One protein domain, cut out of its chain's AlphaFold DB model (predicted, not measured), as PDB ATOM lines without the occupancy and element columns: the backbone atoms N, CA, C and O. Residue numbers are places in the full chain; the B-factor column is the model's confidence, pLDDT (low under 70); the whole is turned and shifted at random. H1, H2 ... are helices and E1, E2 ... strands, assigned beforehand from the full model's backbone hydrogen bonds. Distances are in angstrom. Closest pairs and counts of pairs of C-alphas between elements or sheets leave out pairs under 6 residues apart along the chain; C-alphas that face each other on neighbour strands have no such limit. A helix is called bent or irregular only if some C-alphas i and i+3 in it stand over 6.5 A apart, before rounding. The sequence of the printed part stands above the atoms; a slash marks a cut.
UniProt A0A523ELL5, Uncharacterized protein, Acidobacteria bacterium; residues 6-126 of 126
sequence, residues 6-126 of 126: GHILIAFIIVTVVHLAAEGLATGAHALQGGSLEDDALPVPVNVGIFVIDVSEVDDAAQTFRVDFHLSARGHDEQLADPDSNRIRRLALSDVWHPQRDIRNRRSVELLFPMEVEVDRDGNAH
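Overview. This is residues 6 to 126 of the 126 residues of an uncharacterized protein of Acidobacteria bacterium (UniProt A0A523ELL5). A long, bent hairpin of two strands, E1 and E2, runs along much of the length of an elongated model, with the helix H1 lengthwise beside E1 and a small second hairpin, E3 and E4, near the end away from the turn between E1 and E2. The long link of residues 93 to 115 folds back beside the large hairpin before E4, while residues 37 to 42 stick out free. The 121 printed residues hold one named helix and four named strands, in the order H1, E1, E2, E3, E4; both sheets have two strands and are antiparallel. The class is mixed, helices and strands, with 58 residues, under half, in named elements. The whole is loose, with a radius of gyration of the C-alphas of 17.4 A and spans of 57 by 31 by 22 A.

Along the chain. E1, residues 46 to 59, is 33.5 A long from first to last C-alpha and begins at C-alpha 46 (8.389, 44.772, 12.106). E2, residues 64 to 76, is 35.7 A long. H1, residues 6 to 28, is 31.7 A long and begins at C-alpha 6 (21.757, 12.866, 24.672). E3 is residues 89 to 92, 10.0 A long, and E4 is residues 116 to 119, 9.8 A long, with C-alpha 119 at (17.867, 54.833, 10.035).

Arrangement. E1 and E2 form a hairpin over a tight link, with 170 degrees between their directions. N 47 and O 74 are 2.8 A apart and N 66 and O 57 are 2.9 A apart, within hydrogen-bond range. E1 bends by 82 degrees at residue 56 and E2 by 63 degrees at residue 67. H1 and E1 have 6 pairs of C-alphas within 8 A; the closest C-alphas are those of Ala 26 and Val 48, 6.2 A apart. H1 and E2 are apart. In H1, every O i to N i+4 pair is within hydrogen-bond range. E2 and E4 are near each other, with 7 pairs of C-alphas within 10 A. Residues 75 to 76 of E2 also pair, antiparallel, with residues 124 to 125. E3 and E4 form the other hairpin, antiparallel at 149 degrees, with N 119 and O 89 2.8 A apart, within hydrogen-bond range. H1 is apart from E3 and E4, and so is E1.

Size, cuts and confidence. The C-alphas farthest apart are those of Ala 61 and Asp 84, 57.8 A. The printed part has no cut and ends at residue 126, the chain's last. The links H1 to E1, E2 to E3 and E3 to E4 are long, with 17, 12 and 23 residues. Mean pLDDT of the printed part is 72.5; residues 6 to 43 are under 70, and H1 has a mean of 45.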
ATOM      1  N   GLY A   6      22.617  11.886  23.996       47.81
ATOM      2  CA  GLY A   6      21.757  12.866  24.672       47.81
ATOM      3  C   GLY A   6      22.047  14.323  24.283       47.81
ATOM      4  O   GLY A   6      21.114  15.091  24.065       47.81
ATOM      5  N   HIS A   7      23.316  14.693  24.086       47.75
ATOM      6  CA  HIS A   7      23.699  16.080  23.782       47.75
ATOM      7  C   HIS A   7      23.210  16.552  22.405       47.75
ATOM      8  O   HIS A   7      22.880  17.722  22.227       47.75
ATOM      9  N   ILE A   8      23.123  15.638  21.430       50.03
ATOM     10  CA  ILE A   8      22.645  15.950  20.075       50.03
ATOM     11  C   ILE A   8      21.133  16.203  20.086       50.03
ATOM     12  O   ILE A   8      20.661  17.124  19.423       50.03
ATOM     13  N   LEU A   9      20.376  15.431  20.872       47.66
ATOM     14  CA  LEU A   9      18.929  15.606  20.996       47.66
ATOM     15  C   LEU A   9      18.584  16.932  21.692       47.66
ATOM     16  O   LEU A   9      17.668  17.630  21.266       47.66
ATOM     17  N   ILE A  10      19.358  17.319  22.711       49.22
ATOM     18  CA  ILE A  10      19.158  18.565  23.462       49.22
ATOM     19  C   ILE A  10      19.544  19.792  22.628       49.22
ATOM     20  O   ILE A  10      18.791  20.758  22.602       49.22
ATOM     21  N   ALA A  11      20.639  19.740  21.860       48.75
ATOM     22  CA  ALA A  11      20.977  20.804  20.914       48.75
ATOM     23  C   ALA A  11      19.872  21.009  19.858       48.75
ATOM     24  O   ALA A  11      19.511  22.144  19.553       48.75
ATOM     25  N   PHE A  12      19.271  19.922  19.358       50.12
ATOM     26  CA  PHE A  12      18.118  20.001  18.455       50.12
ATOM     27  C   PHE A  12      16.886  20.616  19.132       50.12
ATOM     28  O   PHE A  12      16.206  21.432  18.512       50.12
ATOM     29  N   ILE A  13      16.613  20.287  20.397       52.91
ATOM     30  CA  ILE A  13      15.516  20.893  21.167       52.91
ATOM     31  C   ILE A  13      15.786  22.381  21.421       52.91
ATOM     32  O   ILE A  13      14.880  23.181  21.229       52.91
ATOM     33  N   ILE A  14      17.014  22.784  21.763       52.34
ATOM     34  CA  ILE A  14      17.388  24.193  21.977       52.34
ATOM     35  C   ILE A  14      17.228  24.997  20.682       52.34
ATOM     36  O   ILE A  14      16.591  26.045  20.699       52.34
ATOM     37  N   VAL A  15      17.718  24.488  19.546       52.78
ATOM     38  CA  VAL A  15      17.523  25.134  18.234       52.78
ATOM     39  C   VAL A  15      16.034  25.225  17.889       52.78
ATOM     40  O   VAL A  15      15.580  26.268  17.427       52.78
ATOM     41  N   THR A  16      15.255  24.180  18.175       50.28
ATOM     42  CA  THR A  16      13.807  24.161  17.914       50.28
ATOM     43  C   THR A  16      13.050  25.131  18.824       50.28
ATOM     44  O   THR A  16      12.158  25.826  18.354       50.28
ATOM     45  N   VAL A  17      13.417  25.246  20.104       50.81
ATOM     46  CA  VAL A  17      12.801  26.181  21.062       50.81
ATOM     47  C   VAL A  17      13.186  27.625  20.746       50.81
ATOM     48  O   VAL A  17      12.330  28.500  20.831       50.81
ATOM     49  N   VAL A  18      14.426  27.891  20.323       50.28
ATOM     50  CA  VAL A  18      14.830  29.222  19.839       50.28
ATOM     51  C   VAL A  18      14.077  29.583  18.558       50.28
ATOM     52  O   VAL A  18      13.617  30.715  18.429       50.28
ATOM     53  N   HIS A  19      13.889  28.631  17.640       44.28
ATOM     54  CA  HIS A  19      13.098  28.846  16.428       44.28
ATOM     55  C   HIS A  19      11.626  29.134  16.759       44.28
ATOM     56  O   HIS A  19      11.072  30.121  16.286       44.28
ATOM     57  N   LEU A  20      11.028  28.357  17.667       39.84
ATOM     58  CA  LEU A  20       9.650  28.546  18.124       39.84
ATOM     59  C   LEU A  20       9.470  29.855  18.920       39.84
ATOM     60  O   LEU A  20       8.420  30.485  18.850       39.84
ATOM     61  N   ALA A  21      10.490  30.303  19.659       45.66
ATOM     62  CA  ALA A  21      10.489  31.596  20.345       45.66
ATOM     63  C   ALA A  21      10.665  32.773  19.372       45.66
ATOM     64  O   ALA A  21      10.049  33.817  19.576       45.66
ATOM     65  N   ALA A  22      11.448  32.611  18.300       41.78
ATOM     66  CA  ALA A  22      11.543  33.591  17.220       41.78
ATOM     67  C   ALA A  22      10.209  33.712  16.465       41.78
ATOM     68  O   ALA A  22       9.747  34.825  16.215       41.78
ATOM     69  N   GLU A  23       9.533  32.591  16.207       38.47
ATOM     70  CA  GLU A  23       8.160  32.574  15.695       38.47
ATOM     71  C   GLU A  23       7.173  33.177  16.699       38.47
ATOM     72  O   GLU A  23       6.287  33.916  16.298       38.47
ATOM     73  N   GLY A  24       7.332  32.944  18.004       36.62
ATOM     74  CA  GLY A  24       6.515  33.553  19.058       36.62
ATOM     75  C   GLY A  24       6.731  35.062  19.217       36.62
ATOM     76  O   GLY A  24       5.793  35.773  19.561       36.62
ATOM     77  N   LEU A  25       7.926  35.575  18.915       41.88
ATOM     78  CA  LEU A  25       8.223  37.010  18.829       41.88
ATOM     79  C   LEU A  25       7.681  37.621  17.529       41.88
ATOM     80  O   LEU A  25       7.161  38.732  17.559       41.88
ATOM     81  N   ALA A  26       7.722  36.883  16.416       36.56
ATOM     82  CA  ALA A  26       7.095  37.274  15.150       36.56
ATOM     83  C   ALA A  26       5.554  37.213  15.214       36.56
ATOM     84  O   ALA A  26       4.863  38.074  14.682       36.56
ATOM     85  N   THR A  27       4.995  36.248  15.942       35.84
ATOM     86  CA  THR A  27       3.553  36.117  16.208       35.84
ATOM     87  C   THR A  27       3.123  37.083  17.317       35.84
ATOM     88  O   THR A  27       2.014  37.605  17.301       35.84
ATOM     89  N   GLY A  28       4.027  37.416  18.241       33.56
ATOM     90  CA  GLY A  28       3.888  38.517  19.190       33.56
ATOM     91  C   GLY A  28       3.878  39.883  18.502       33.56
ATOM     92  O   GLY A  28       3.186  40.777  18.973       33.56
ATOM     93  N   ALA A  29       4.529  40.035  17.344       36.34
ATOM     94  CA  ALA A  29       4.391  41.235  16.516       36.34
ATOM     95  C   ALA A  29       2.955  41.417  15.981       36.34
ATOM     96  O   ALA A  29       2.529  42.547  15.771       36.34
ATOM     97  N   HIS A  30       2.166  40.340  15.861       37.09
ATOM     98  CA  HIS A  30       0.725  40.432  15.587       37.09
ATOM     99  C   HIS A  30      -0.131  40.744  16.833       37.09
ATOM    100  O   HIS A  30      -1.305  41.075  16.682       37.09
ATOM    101  N   ALA A  31       0.421  40.656  18.051       33.53
ATOM    102  CA  ALA A  31      -0.318  40.808  19.311       33.53
ATOM    103  C   ALA A  31       0.179  41.952  20.218       33.53
ATOM    104  O   ALA A  31      -0.377  42.165  21.295       33.53
ATOM    105  N   LEU A  32       1.185  42.724  19.802       40.91
ATOM    106  CA  LEU A  32       1.578  43.967  20.466       40.91
ATOM    107  C   LEU A  32       0.868  45.152  19.804       40.91
ATOM    108  O   LEU A  32       1.482  45.993  19.156       40.91
ATOM    109  N   GLN A  33      -0.452  45.214  19.988       41.25
ATOM    110  CA  GLN A  33      -1.240  46.429  19.778       41.25
ATOM    111  C   GLN A  33      -0.885  47.447  20.871       41.25
ATOM    112  O   GLN A  33      -1.579  47.589  21.873       41.25
ATOM    113  N   GLY A  34       0.246  48.128  20.694       37.25
ATOM    114  CA  GLY A  34       0.539  49.402  21.340       37.25
ATOM    115  C   GLY A  34       0.333  50.490  20.300       37.25
ATOM    116  O   GLY A  34       1.162  50.627  19.404       37.25
ATOM    117  N   GLY A  35      -0.802  51.187  20.372       35.31
ATOM    118  CA  GLY A  35      -1.189  52.193  19.387       35.31
ATOM    119  C   GLY A  35      -0.120  53.269  19.195       35.31
ATOM    120  O   GLY A  35       0.419  53.805  20.165       35.31
ATOM    121  N   SER A  36       0.152  53.597  17.932       45.44
ATOM    122  CA  SER A  36       0.557  54.956  17.576       45.44
ATOM    123  C   SER A  36      -0.580  55.907  17.979       45.44
ATOM    124  O   SER A  36      -1.738  55.494  18.018       45.44
ATOM    125  N   LEU A  37      -0.278  57.167  18.296       47.00
ATOM    126  CA  LEU A  37      -1.241  58.183  18.766       47.00
ATOM    127  C   LEU A  37      -2.269  58.629  17.702       47.00
ATOM    128  O   LEU A  37      -2.908  59.668  17.852       47.00
ATOM    129  N   GLU A  38      -2.452  57.847  16.646       47.69
ATOM    130  CA  GLU A  38      -3.405  58.089  15.576       47.69
ATOM    131  C   GLU A  38      -4.293  56.850  15.446       47.69
ATOM    132  O   GLU A  38      -3.837  55.775  15.060       47.69
ATOM    133  N   ASP A  39      -5.564  57.022  15.807       47.22
ATOM    134  CA  ASP A  39      -6.613  55.994  15.951       47.22
ATOM    135  C   ASP A  39      -6.920  55.209  14.647       47.22
ATOM    136  O   ASP A  39      -7.730  54.288  14.660       47.22
ATOM    137  N   ASP A  40      -6.243  55.535  13.537       49.81
ATOM    138  CA  ASP A  40      -6.378  54.917  12.206       49.81
ATOM    139  C   ASP A  40      -5.037  54.422  11.608       49.81
ATOM    140  O   ASP A  40      -4.992  53.973  10.457       49.81
ATOM    141  N   ALA A  41      -3.922  54.480  12.351       55.25
ATOM    142  CA  ALA A  41      -2.629  54.021  11.846       55.25
ATOM    143  C   ALA A  41      -2.598  52.486  11.729       55.25
ATOM    144  O   ALA A  41      -2.683  51.754  12.720       55.25
ATOM    145  N   LEU A  42      -2.468  51.989  10.494       53.72
ATOM    146  CA  LEU A  42      -2.291  50.564  10.213       53.72
ATOM    147  C   LEU A  42      -1.064  50.016  10.972       53.72
ATOM    148  O   LEU A  42      -0.077  50.738  11.131       53.72
ATOM    149  N   PRO A  43      -1.086  48.749  11.430       59.25
ATOM    150  CA  PRO A  43       0.041  48.150  12.140       59.25
ATOM    151  C   PRO A  43       1.347  48.305  11.353       59.25
ATOM    152  O   PRO A  43       1.416  47.883  10.199       59.25
ATOM    153  N   VAL A  44       2.382  48.870  11.982       70.44
ATOM    154  CA  VAL A  44       3.714  48.967  11.375       70.44
ATOM    155  C   VAL A  44       4.341  47.569  11.374       70.44
ATOM    156  O   VAL A  44       4.581  47.012  12.451       70.44
ATOM    157  N   PRO A  45       4.596  46.960  10.203       75.69
ATOM    158  CA  PRO A  45       5.211  45.645  10.150       75.69
ATOM    159  C   PRO A  45       6.663  45.732  10.625       75.69
ATOM    160  O   PRO A  45       7.460  46.515  10.106       75.69
ATOM    161  N   VAL A  46       7.020  44.887  11.593       79.38
ATOM    162  CA  VAL A  46       8.389  44.772  12.106       79.38
ATOM    163  C   VAL A  46       8.875  43.338  11.948       79.38
ATOM    164  O   VAL A  46       8.259  42.394  12.437       79.38
ATOM    165  N   ASN A  47      10.017  43.178  11.288       82.31
ATOM    166  CA  ASN A  47      10.711  41.906  11.145       82.31
ATOM    167  C   ASN A  47      11.688  41.730  12.306       82.31
ATOM    168  O   ASN A  47      12.631  42.508  12.442       82.31
ATOM    169  N   VAL A  48      11.489  40.704  13.129       81.19
ATOM    170  CA  VAL A  48      12.374  40.387  14.256       81.19
ATOM    171  C   VAL A  48      13.243  39.185  13.902       81.19
ATOM    172  O   VAL A  48      12.753  38.189  13.376       81.19
ATOM    173  N   GLY A  49      14.536  39.274  14.200       79.12
ATOM    174  CA  GLY A  49      15.502  38.199  13.998       79.12
ATOM    175  C   GLY A  49      16.326  37.952  15.255       79.12
ATOM    176  O   GLY A  49      16.745  38.900  15.919       79.12
ATOM    177  N   ILE A  50      16.571  36.679  15.562       82.62
ATOM    178  CA  ILE A  50      17.502  36.248  16.609       82.62
ATOM    179  C   ILE A  50      18.649  35.500  15.942       82.62
ATOM    180  O   ILE A  50      18.428  34.557  15.184       82.62
ATOM    181  N   PHE A  51      19.873  35.896  16.265       82.38
ATOM    182  CA  PHE A  51      21.086  35.193  15.881       82.38
ATOM    183  C   PHE A  51      21.771  34.657  17.137       82.38
ATOM    184  O   PHE A  51      22.270  35.434  17.949       82.38
ATOM    185  N   VAL A  52      21.770  33.336  17.319       84.69
ATOM    186  CA  VAL A  52      22.456  32.690  18.447       84.69
ATOM    187  C   VAL A  52      23.952  32.665  18.170       84.69
ATOM    188  O   VAL A  52      24.385  32.149  17.144       84.69
ATOM    189  N   ILE A  53      24.721  33.231  19.094       87.31
ATOM    190  CA  ILE A  53      26.177  33.317  19.017       87.31
ATOM    191  C   ILE A  53      26.790  32.082  19.675       87.31
ATOM    192  O   ILE A  53      27.606  31.406  19.053       87.31
ATOM    193  N   ASP A  54      26.377  31.782  20.911       85.75
ATOM    194  CA  ASP A  54      26.885  30.651  21.688       85.75
ATOM    195  C   ASP A  54      25.858  30.149  22.712       85.75
ATOM    196  O   ASP A  54      25.018  30.908  23.195       85.75
ATOM    197  N   VAL A  55      25.951  28.866  23.066       86.62
ATOM    198  CA  VAL A  55      25.229  28.261  24.192       86.62
ATOM    199  C   VAL A  55      26.271  27.694  25.149       86.62
ATOM    200  O   VAL A  55      26.871  26.654  24.881       86.62
ATOM    201  N   SER A  56      26.479  28.384  26.267       87.31
ATOM    202  CA  SER A  56      27.614  28.140  27.165       87.31
ATOM    203  C   SER A  56      27.306  27.178  28.313       87.31
ATOM    204  O   SER A  56      28.224  26.578  28.871       87.31
ATOM    205  N   GLU A  57      26.033  27.000  28.672       87.62
ATOM    206  CA  GLU A  57      25.620  26.126  29.772       87.62
ATOM    207  C   GLU A  57      24.256  25.498  29.494       87.62
ATOM    208  O   GLU A  57      23.347  26.171  29.005       87.62
ATOM    209  N   VAL A  58      24.111  24.217  29.835       86.00
ATOM    210  CA  VAL A  58      22.842  23.486  29.817       86.00
ATOM    211  C   VAL A  58      22.749  22.672  31.104       86.00
ATOM    212  O   VAL A  58      23.601  21.824  31.366       86.00
ATOM    213  N   ASP A  59      21.719  22.942  31.902       85.62
ATOM    214  CA  ASP A  59      21.360  22.167  33.089       85.62
ATOM    215  C   ASP A  59      20.053  21.424  32.804       85.62
ATOM    216  O   ASP A  59      18.963  22.007  32.821       85.62
ATOM    217  N   ASP A  60      20.176  20.126  32.534       82.75
ATOM    218  CA  ASP A  60      19.050  19.255  32.192       82.75
ATOM    219  C   ASP A  60      18.095  19.044  33.370       82.75
ATOM    220  O   ASP A  60      16.883  18.929  33.174       82.75
ATOM    221  N   ALA A  61      18.620  19.002  34.598       86.00
ATOM    222  CA  ALA A  61      17.811  18.785  35.792       86.00
ATOM    223  C   ALA A  61      16.961  20.020  36.107       86.00
ATOM    224  O   ALA A  61      15.799  19.891  36.496       86.00
ATOM    225  N   ALA A  62      17.528  21.212  35.906       86.81
ATOM    226  CA  ALA A  62      16.819  22.475  36.065       86.81
ATOM    227  C   ALA A  62      16.032  22.903  34.813       86.81
ATOM    228  O   ALA A  62      15.245  23.845  34.900       86.81
ATOM    229  N   GLN A  63      16.233  22.235  33.671       82.31
ATOM    230  CA  GLN A  63      15.703  22.626  32.359       82.31
ATOM    231  C   GLN A  63      16.055  24.076  31.986       82.31
ATOM    232  O   GLN A  63      15.225  24.828  31.473       82.31
ATOM    233  N   THR A  64      17.295  24.486  32.258       84.25
ATOM    234  CA  THR A  64      17.783  25.841  31.962       84.25
ATOM    235  C   THR A  64      19.004  25.814  31.064       84.25
ATOM    236  O   THR A  64      19.780  24.864  31.090       84.25
ATOM    237  N   PHE A  65      19.205  26.887  30.304       86.00
ATOM    238  CA  PHE A  65      20.405  27.077  29.498       86.00
ATOM    239  C   PHE A  65      20.855  28.539  29.524       86.00
ATOM    240  O   PHE A  65      20.050  29.447  29.759       86.00
ATOM    241  N   ARG A  66      22.146  28.764  29.273       88.12
ATOM    242  CA  ARG A  66      22.741  30.089  29.080       88.12
ATOM    243  C   ARG A  66      23.095  30.267  27.610       88.12
ATOM    244  O   ARG A  66      23.775  29.423  27.033       88.12
ATOM    245  N   VAL A  67      22.624  31.360  27.018       86.31
ATOM    246  CA  VAL A  67      22.798  31.666  25.596       86.31
ATOM    247  C   VAL A  67      23.230  33.113  25.416       86.31
ATOM    248  O   VAL A  67      22.646  34.013  26.021       86.31
ATOM    249  N   ASP A  68      24.208  33.318  24.543       89.00
ATOM    250  CA  ASP A  68      24.544  34.625  23.999       89.00
ATOM    251  C   ASP A  68      23.912  34.736  22.614       89.00
ATOM    252  O   ASP A  68      24.052  33.851  21.763       89.00
ATOM    253  N   PHE A  69      23.180  35.816  22.373       86.62
ATOM    254  CA  PHE A  69      22.498  36.036  21.106       86.62
ATOM    255  C   PHE A  69      22.459  37.517  20.756       86.62
ATOM    256  O   PHE A  69      22.544  38.397  21.613       86.62
ATOM    257  N   HIS A  70      22.288  37.783  19.470       85.81
ATOM    258  CA  HIS A  70      21.988  39.097  18.939       85.81
ATOM    259  C   HIS A  70      20.515  39.154  18.524       85.81
ATOM    260  O   HIS A  70      20.016  38.249  17.855       85.81
ATOM    261  N   LEU A  71      19.821  40.216  18.933       83.56
ATOM    262  CA  LEU A  71      18.432  40.485  18.571       83.56
ATOM    263  C   LEU A  71      18.395  41.700  17.647       83.56
ATOM    264  O   LEU A  71      18.793  42.789  18.051       83.56
ATOM    265  N   SER A  72      17.863  41.520  16.442       83.50
ATOM    266  CA  SER A  72      17.654  42.594  15.468       83.50
ATOM    267  C   SER A  72      16.164  42.788  15.207       83.50
ATOM    268  O   SER A  72      15.419  41.809  15.151       83.50
ATOM    269  N   ALA A  73      15.733  44.030  15.011       84.25
ATOM    270  CA  ALA A  73      14.382  44.356  14.573       84.25
ATOM    271  C   ALA A  73      14.478  45.325  13.395       84.25
ATOM    272  O   ALA A  73      15.259  46.265  13.457       84.25
ATOM    273  N   ARG A  74      13.713  45.082  12.332       85.06
ATOM    274  CA  ARG A  74      13.700  45.928  11.137       85.06
ATOM    275  C   ARG A  74      12.294  46.374  10.813       85.06
ATOM    276  O   ARG A  74      11.395  45.536  10.758       85.06
ATOM    277  N   GLY A  75      12.120  47.657  10.559       86.19
ATOM    278  CA  GLY A  75      10.830  48.248  10.228       86.19
ATOM    279  C   GLY A  75      10.998  49.463   9.332       86.19
ATOM    280  O   GLY A  75      12.116  49.900   9.068       86.19
ATOM    281  N   HIS A  76       9.875  49.986   8.862       86.50
ATOM    282  CA  HIS A  76       9.821  51.229   8.109       86.50
ATOM    283  C   HIS A  76       8.955  52.225   8.876       86.50
ATOM    284  O   HIS A  76       7.829  51.891   9.245       86.50
ATOM    285  N   ASP A  77       9.494  53.415   9.119       84.38
ATOM    286  CA  ASP A  77       8.801  54.522   9.771       84.38
ATOM    287  C   ASP A  77       8.950  55.777   8.904       84.38
ATOM    288  O   ASP A  77      10.021  56.388   8.838       84.38
ATOM    289  N   GLU A  78       7.862  56.162   8.233       85.31
ATOM    290  CA  GLU A  78       7.825  57.336   7.356       85.31
ATOM    291  C   GLU A  78       8.152  58.636   8.108       85.31
ATOM    292  O   GLU A  78       8.696  59.566   7.512       85.31
ATOM    293  N   GLN A  79       7.894  58.710   9.421       85.00
ATOM    294  CA  GLN A  79       8.220  59.896  10.223       85.00
ATOM    295  C   GLN A  79       9.729  60.050  10.437       85.00
ATOM    296  O   GLN A  79      10.213  61.145  10.737       85.00
ATOM    297  N   LEU A  80      10.483  58.961  10.266       87.19
ATOM    298  CA  LEU A  80      11.938  58.956  10.317       87.19
ATOM    299  C   LEU A  80      12.575  59.063   8.924       87.19
ATOM    300  O   LEU A  80      13.802  59.031   8.834       87.19
ATOM    301  N   ALA A  81      11.802  59.217   7.848       89.50
ATOM    302  CA  ALA A  81      12.368  59.510   6.536       89.50
ATOM    303  C   ALA A  81      12.944  60.938   6.499       89.50
ATOM    304  O   ALA A  81      12.396  61.881   7.068       89.50
ATOM    305  N   ASP A  82      14.079  61.097   5.825       90.56
ATOM    306  CA  ASP A  82      14.744  62.383   5.608       90.56
ATOM    307  C   ASP A  82      15.309  62.386   4.180       90.56
ATOM    308  O   ASP A  82      16.482  62.056   3.974       90.56
ATOM    309  N   PRO A  83      14.467  62.687   3.169       88.12
ATOM    310  CA  PRO A  83      14.832  62.542   1.760       88.12
ATOM    311  C   PRO A  83      15.944  63.506   1.322       88.12
ATOM    312  O   PRO A  83      16.617  63.249   0.319       88.12
ATOM    313  N   ASP A  84      16.160  64.589   2.074       89.62
ATOM    314  CA  ASP A  84      17.214  65.577   1.830       89.62
ATOM    315  C   ASP A  84      18.569  65.145   2.423       89.62
ATOM    316  O   ASP A  84      19.623  65.683   2.059       89.62
ATOM    317  N   SER A  85      18.574  64.139   3.302       86.50
ATOM    318  CA  SER A  85      19.782  63.543   3.864       86.50
ATOM    319  C   SER A  85      20.296  62.383   3.010       86.50
ATOM    320  O   SER A  85      19.561  61.532   2.516       86.50
ATOM    321  N   ASN A  86      21.620  62.299   2.869       83.00
ATOM    322  CA  ASN A  86      22.306  61.169   2.236       83.00
ATOM    323  C   ASN A  86      23.061  60.284   3.240       83.00
ATOM    324  O   ASN A  86      23.922  59.496   2.841       83.00
ATOM    325  N   ARG A  87      22.783  60.436   4.541       88.62
ATOM    326  CA  ARG A  87      23.504  59.749   5.619       88.62
ATOM    327  C   ARG A  87      22.588  58.811   6.388       88.62
ATOM    328  O   ARG A  87      21.458  59.169   6.696       88.62
ATOM    329  N   ILE A  88      23.141  57.664   6.780       91.06
ATOM    330  CA  ILE A  88      22.555  56.813   7.818       91.06
ATOM    331  C   ILE A  88      22.684  57.552   9.151       91.06
ATOM    332  O   ILE A  88      23.768  58.032   9.502       91.06
ATOM    333  N   ARG A  89      21.574  57.662   9.876       92.38
ATOM    334  CA  ARG A  89      21.503  58.305  11.189       92.38
ATOM    335  C   ARG A  89      21.479  57.229  12.264       92.38
ATOM    336  O   ARG A  89      20.728  56.271  12.144       92.38
ATOM    337  N   ARG A  90      22.282  57.401  13.312       92.62
ATOM    338  CA  ARG A  90      22.185  56.597  14.536       92.62
ATOM    339  C   ARG A  90      21.384  57.367  15.559       92.62
ATOM    340  O   ARG A  90      21.774  58.479  15.915       92.62
ATOM    341  N   LEU A  91      20.282  56.782  15.998       89.81
ATOM    342  CA  LEU A  91      19.418  57.343  17.025       89.81
ATOM    343  C   LEU A  91      19.430  56.404  18.231       89.81
ATOM    344  O   LEU A  91      19.588  55.187  18.087       89.81
ATOM    345  N   ALA A  92      19.280  56.965  19.429       88.88
ATOM    346  CA  ALA A  92      19.012  56.132  20.588       88.88
ATOM    347  C   ALA A  92      17.634  55.487  20.405       88.88
ATOM    348  O   ALA A  92      16.699  56.140  19.940       88.88
ATOM    349  N   LEU A  93      17.483  54.220  20.797       85.06
ATOM    350  CA  LEU A  93      16.194  53.537  20.665       85.06
ATOM    351  C   LEU A  93      15.068  54.270  21.424       85.06
ATOM    352  O   LEU A  93      13.922  54.214  21.006       85.06
ATOM    353  N   SER A  94      15.391  54.991  22.503       85.44
ATOM    354  CA  SER A  94      14.439  55.806  23.274       85.44
ATOM    355  C   SER A  94      13.852  56.995  22.515       85.44
ATOM    356  O   SER A  94      12.832  57.531  22.944       85.44
ATOM    357  N   ASP A  95      14.510  57.430  21.441       85.25
ATOM    358  CA  ASP A  95      14.164  58.653  20.712       85.25
ATOM    359  C   ASP A  95      13.280  58.364  19.493       85.25
ATOM    360  O   ASP A  95      12.831  59.287  18.815       85.25
ATOM    361  N   VAL A  96      13.031  57.083  19.211       84.19
ATOM    362  CA  VAL A  96      12.192  56.619  18.109       84.19
ATOM    363  C   VAL A  96      11.055  55.761  18.635       84.19
ATOM    364  O   VAL A  96      11.161  55.122  19.684       84.19
ATOM    365  N   TRP A  97       9.961  55.694  17.883       83.50
ATOM    366  CA  TRP A  97       8.971  54.665  18.147       83.50
ATOM    367  C   TRP A  97       9.578  53.285  17.866       83.50
ATOM    368  O   TRP A  97      10.262  53.069  16.866       83.50
ATOM    369  N   HIS A  98       9.329  52.331  18.759       76.38
ATOM    370  CA  HIS A  98       9.715  50.944  18.563       76.38
ATOM    371  C   HIS A  98       8.714  50.017  19.261       76.38
ATOM    372  O   HIS A  98       8.188  50.362  20.325       76.38
ATOM    373  N   PRO A  99       8.474  48.801  18.740       72.38
ATOM    374  CA  PRO A  99       7.663  47.830  19.457       72.38
ATOM    375  C   PRO A  99       8.348  47.432  20.769       72.38
ATOM    376  O   PRO A  99       9.581  47.360  20.875       72.38
ATOM    377  N   GLN A 100       7.542  47.138  21.787       75.38
ATOM    378  CA  GLN A 100       8.060  46.619  23.044       75.38
ATOM    379  C   GLN A 100       8.611  45.204  22.829       75.38
ATOM    380  O   GLN A 100       7.885  44.285  22.470       75.38
ATOM    381  N   ARG A 101       9.906  45.007  23.075       74.12
ATOM    382  CA  ARG A 101      10.548  43.690  22.976       74.12
ATOM    383  C   ARG A 101      10.667  43.100  24.373       74.12
ATOM    384  O   ARG A 101      11.427  43.619  25.188       74.12
ATOM    385  N   ASP A 102       9.927  42.032  24.657       76.81
ATOM    386  CA  ASP A 102      10.062  41.296  25.917       76.81
ATOM    387  C   ASP A 102      10.514  39.858  25.668       76.81
ATOM    388  O   ASP A 102       9.941  39.137  24.853       76.81
ATOM    389  N   ILE A 103      11.542  39.433  26.404       77.75
ATOM    390  CA  ILE A 103      12.018  38.051  26.385       77.75
ATOM    391  C   ILE A 103      11.322  37.336  27.535       77.75
ATOM    392  O   ILE A 103      11.667  37.519  28.708       77.75
ATOM    393  N   ARG A 104      10.316  36.533  27.193       78.06
ATOM    394  CA  ARG A 104       9.628  35.654  28.142       78.06
ATOM    395  C   ARG A 104      10.506  34.446  28.468       78.06
ATOM    396  O   ARG A 104      11.381  34.081  27.692       78.06
ATOM    397  N   ASN A 105      10.247  33.822  29.616       73.56
ATOM    398  CA  ASN A 105      10.990  32.651  30.095       73.56
ATOM    399  C   ASN A 105      12.506  32.897  30.259       73.56
ATOM    400  O   ASN A 105      13.339  32.085  29.865       73.56
ATOM    401  N   ARG A 106      12.864  34.045  30.844       78.75
ATOM    402  CA  ARG A 106      14.241  34.397  31.211       78.75
ATOM    403  C   ARG A 106      14.430  34.339  32.723       78.75
ATOM    404  O   ARG A 106      13.555  34.775  33.467       78.75
ATOM    405  N   ARG A 107      15.604  33.888  33.172       85.19
ATOM    406  CA  ARG A 107      16.046  34.065  34.568       85.19
ATOM    407  C   ARG A 107      16.707  35.430  34.771       85.19
ATOM    408  O   ARG A 107      16.438  36.112  35.751       85.19
ATOM    409  N   SER A 108      17.537  35.830  33.814       86.81
ATOM    410  CA  SER A 108      18.256  37.105  33.770       86.81
ATOM    411  C   SER A 108      18.605  37.437  32.323       86.81
ATOM    412  O   SER A 108      18.774  36.530  31.512       86.81
ATOM    413  N   VAL A 109      18.725  38.726  32.008       85.44
ATOM    414  CA  VAL A 109      19.232  39.218  30.720       85.44
ATOM    415  C   VAL A 109      20.226  40.331  31.004       85.44
ATOM    416  O   VAL A 109      19.950  41.210  31.817       85.44
ATOM    417  N   GLU A 110      21.362  40.281  30.322       88.94
ATOM    418  CA  GLU A 110      22.389  41.314  30.354       88.94
ATOM    419  C   GLU A 110      22.536  41.901  28.948       88.94
ATOM    420  O   GLU A 110      22.615  41.163  27.966       88.94
ATOM    421  N   LEU A 111      22.525  43.231  28.845       86.88
ATOM    422  CA  LEU A 111      22.727  43.930  27.579       86.88
ATOM    423  C   LEU A 111      24.215  44.243  27.421       86.88
ATOM    424  O   LEU A 111      24.759  45.053  28.166       86.88
ATOM    425  N   LEU A 112      24.854  43.606  26.440       87.00
ATOM    426  CA  LEU A 112      26.284  43.791  26.161       87.00
ATOM    427  C   LEU A 112      26.570  44.972  25.222       87.00
ATOM    428  O   LEU A 112      27.695  45.465  25.173       87.00
ATOM    429  N   PHE A 113      25.557  45.426  24.483       83.38
ATOM    430  CA  PHE A 113      25.655  46.519  23.518       83.38
ATOM    431  C   PHE A 113      24.586  47.580  23.797       83.38
ATOM    432  O   PHE A 113      23.509  47.237  24.301       83.38
ATOM    433  N   PRO A 114      24.855  48.858  23.472       82.62
ATOM    434  CA  PRO A 114      23.840  49.896  23.545       82.62
ATOM    435  C   PRO A 114      22.685  49.583  22.588       82.62
ATOM    436  O   PRO A 114      22.870  49.001  21.519       82.62
ATOM    437  N   MET A 115      21.477  49.969  22.992       85.31
ATOM    438  CA  MET A 115      20.293  49.854  22.149       85.31
ATOM    439  C   MET A 115      20.192  51.088  21.255       85.31
ATOM    440  O   MET A 115      19.682  52.131  21.668       85.31
ATOM    441  N   GLU A 116      20.687  50.948  20.036       90.44
ATOM    442  CA  GLU A 116      20.652  51.974  18.998       90.44
ATOM    443  C   GLU A 116      19.809  51.488  17.821       90.44
ATOM    444  O   GLU A 116      19.564  50.288  17.671       90.44
ATOM    445  N   VAL A 117      19.363  52.438  17.010       90.06
ATOM    446  CA  VAL A 117      18.733  52.181  15.719       90.06
ATOM    447  C   VAL A 117      19.499  52.942  14.650       90.06
ATOM    448  O   VAL A 117      19.868  54.108  14.833       90.06
ATOM    449  N   GLU A 118      19.756  52.281  13.534       92.81
ATOM    450  CA  GLU A 118      20.263  52.937  12.340       92.81
ATOM    451  C   GLU A 118      19.102  53.175  11.379       92.81
ATOM    452  O   GLU A 118      18.348  52.258  11.070       92.81
ATOM    453  N   VAL A 119      18.953  54.421  10.926       92.50
ATOM    454  CA  VAL A 119      17.867  54.833  10.035       92.50
ATOM    455  C   VAL A 119      18.433  55.418   8.752       92.50
ATOM    456  O   VAL A 119      19.283  56.317   8.794       92.50
ATOM    457  N   ASP A 120      17.978  54.911   7.610       92.75
ATOM    458  CA  ASP A 120      18.326  55.463   6.303       92.75
ATOM    459  C   ASP A 120      17.428  56.648   5.900       92.75
ATOM    460  O   ASP A 120      16.505  57.047   6.608       92.75
ATOM    461  N   ARG A 121      17.729  57.259   4.751       93.44
ATOM    462  CA  ARG A 121      16.983  58.418   4.235       93.44
ATOM    463  C   ARG A 121      15.518  58.109   3.914       93.44
ATOM    464  O   ARG A 121      14.701  59.023   3.883       93.44
ATOM    465  N   ASP A 122      15.217  56.844   3.641       90.50
ATOM    466  CA  ASP A 122      13.898  56.385   3.240       90.50
ATOM    467  C   ASP A 122      13.075  55.986   4.479       90.50
ATOM    468  O   ASP A 122      11.919  55.628   4.331       90.50
ATOM    469  N   GLY A 123      13.624  56.078   5.699       88.12
ATOM    470  CA  GLY A 123      12.921  55.736   6.940       88.12
ATOM    471  C   GLY A 123      12.998  54.252   7.302       88.12
ATOM    472  O   GLY A 123      12.256  53.785   8.167       88.12
ATOM    473  N   ASN A 124      13.889  53.483   6.669       89.50
ATOM    474  CA  ASN A 124      14.129  52.100   7.075       89.50
ATOM    475  C   ASN A 124      15.022  52.076   8.313       89.50
ATOM    476  O   ASN A 124      16.110  52.652   8.304       89.50
ATOM    477  N   ALA A 125      14.553  51.389   9.351       87.81
ATOM    478  CA  ALA A 125      15.193  51.265  10.652       87.81
ATOM    479  C   ALA A 125      15.699  49.831  10.877       87.81
ATOM    480  O   ALA A 125      14.945  48.877  10.643       87.81
ATOM    481  N   HIS A 126      16.940  49.669  11.351       85.88
ATOM    482  CA  HIS A 126      17.569  48.370  11.647       85.88
ATOM    483  C   HIS A 126      18.435  48.349  12.905       85.88
ATOM    484  O   HIS A 126      18.870  49.429  13.369       85.88
TER     485      HIS A 126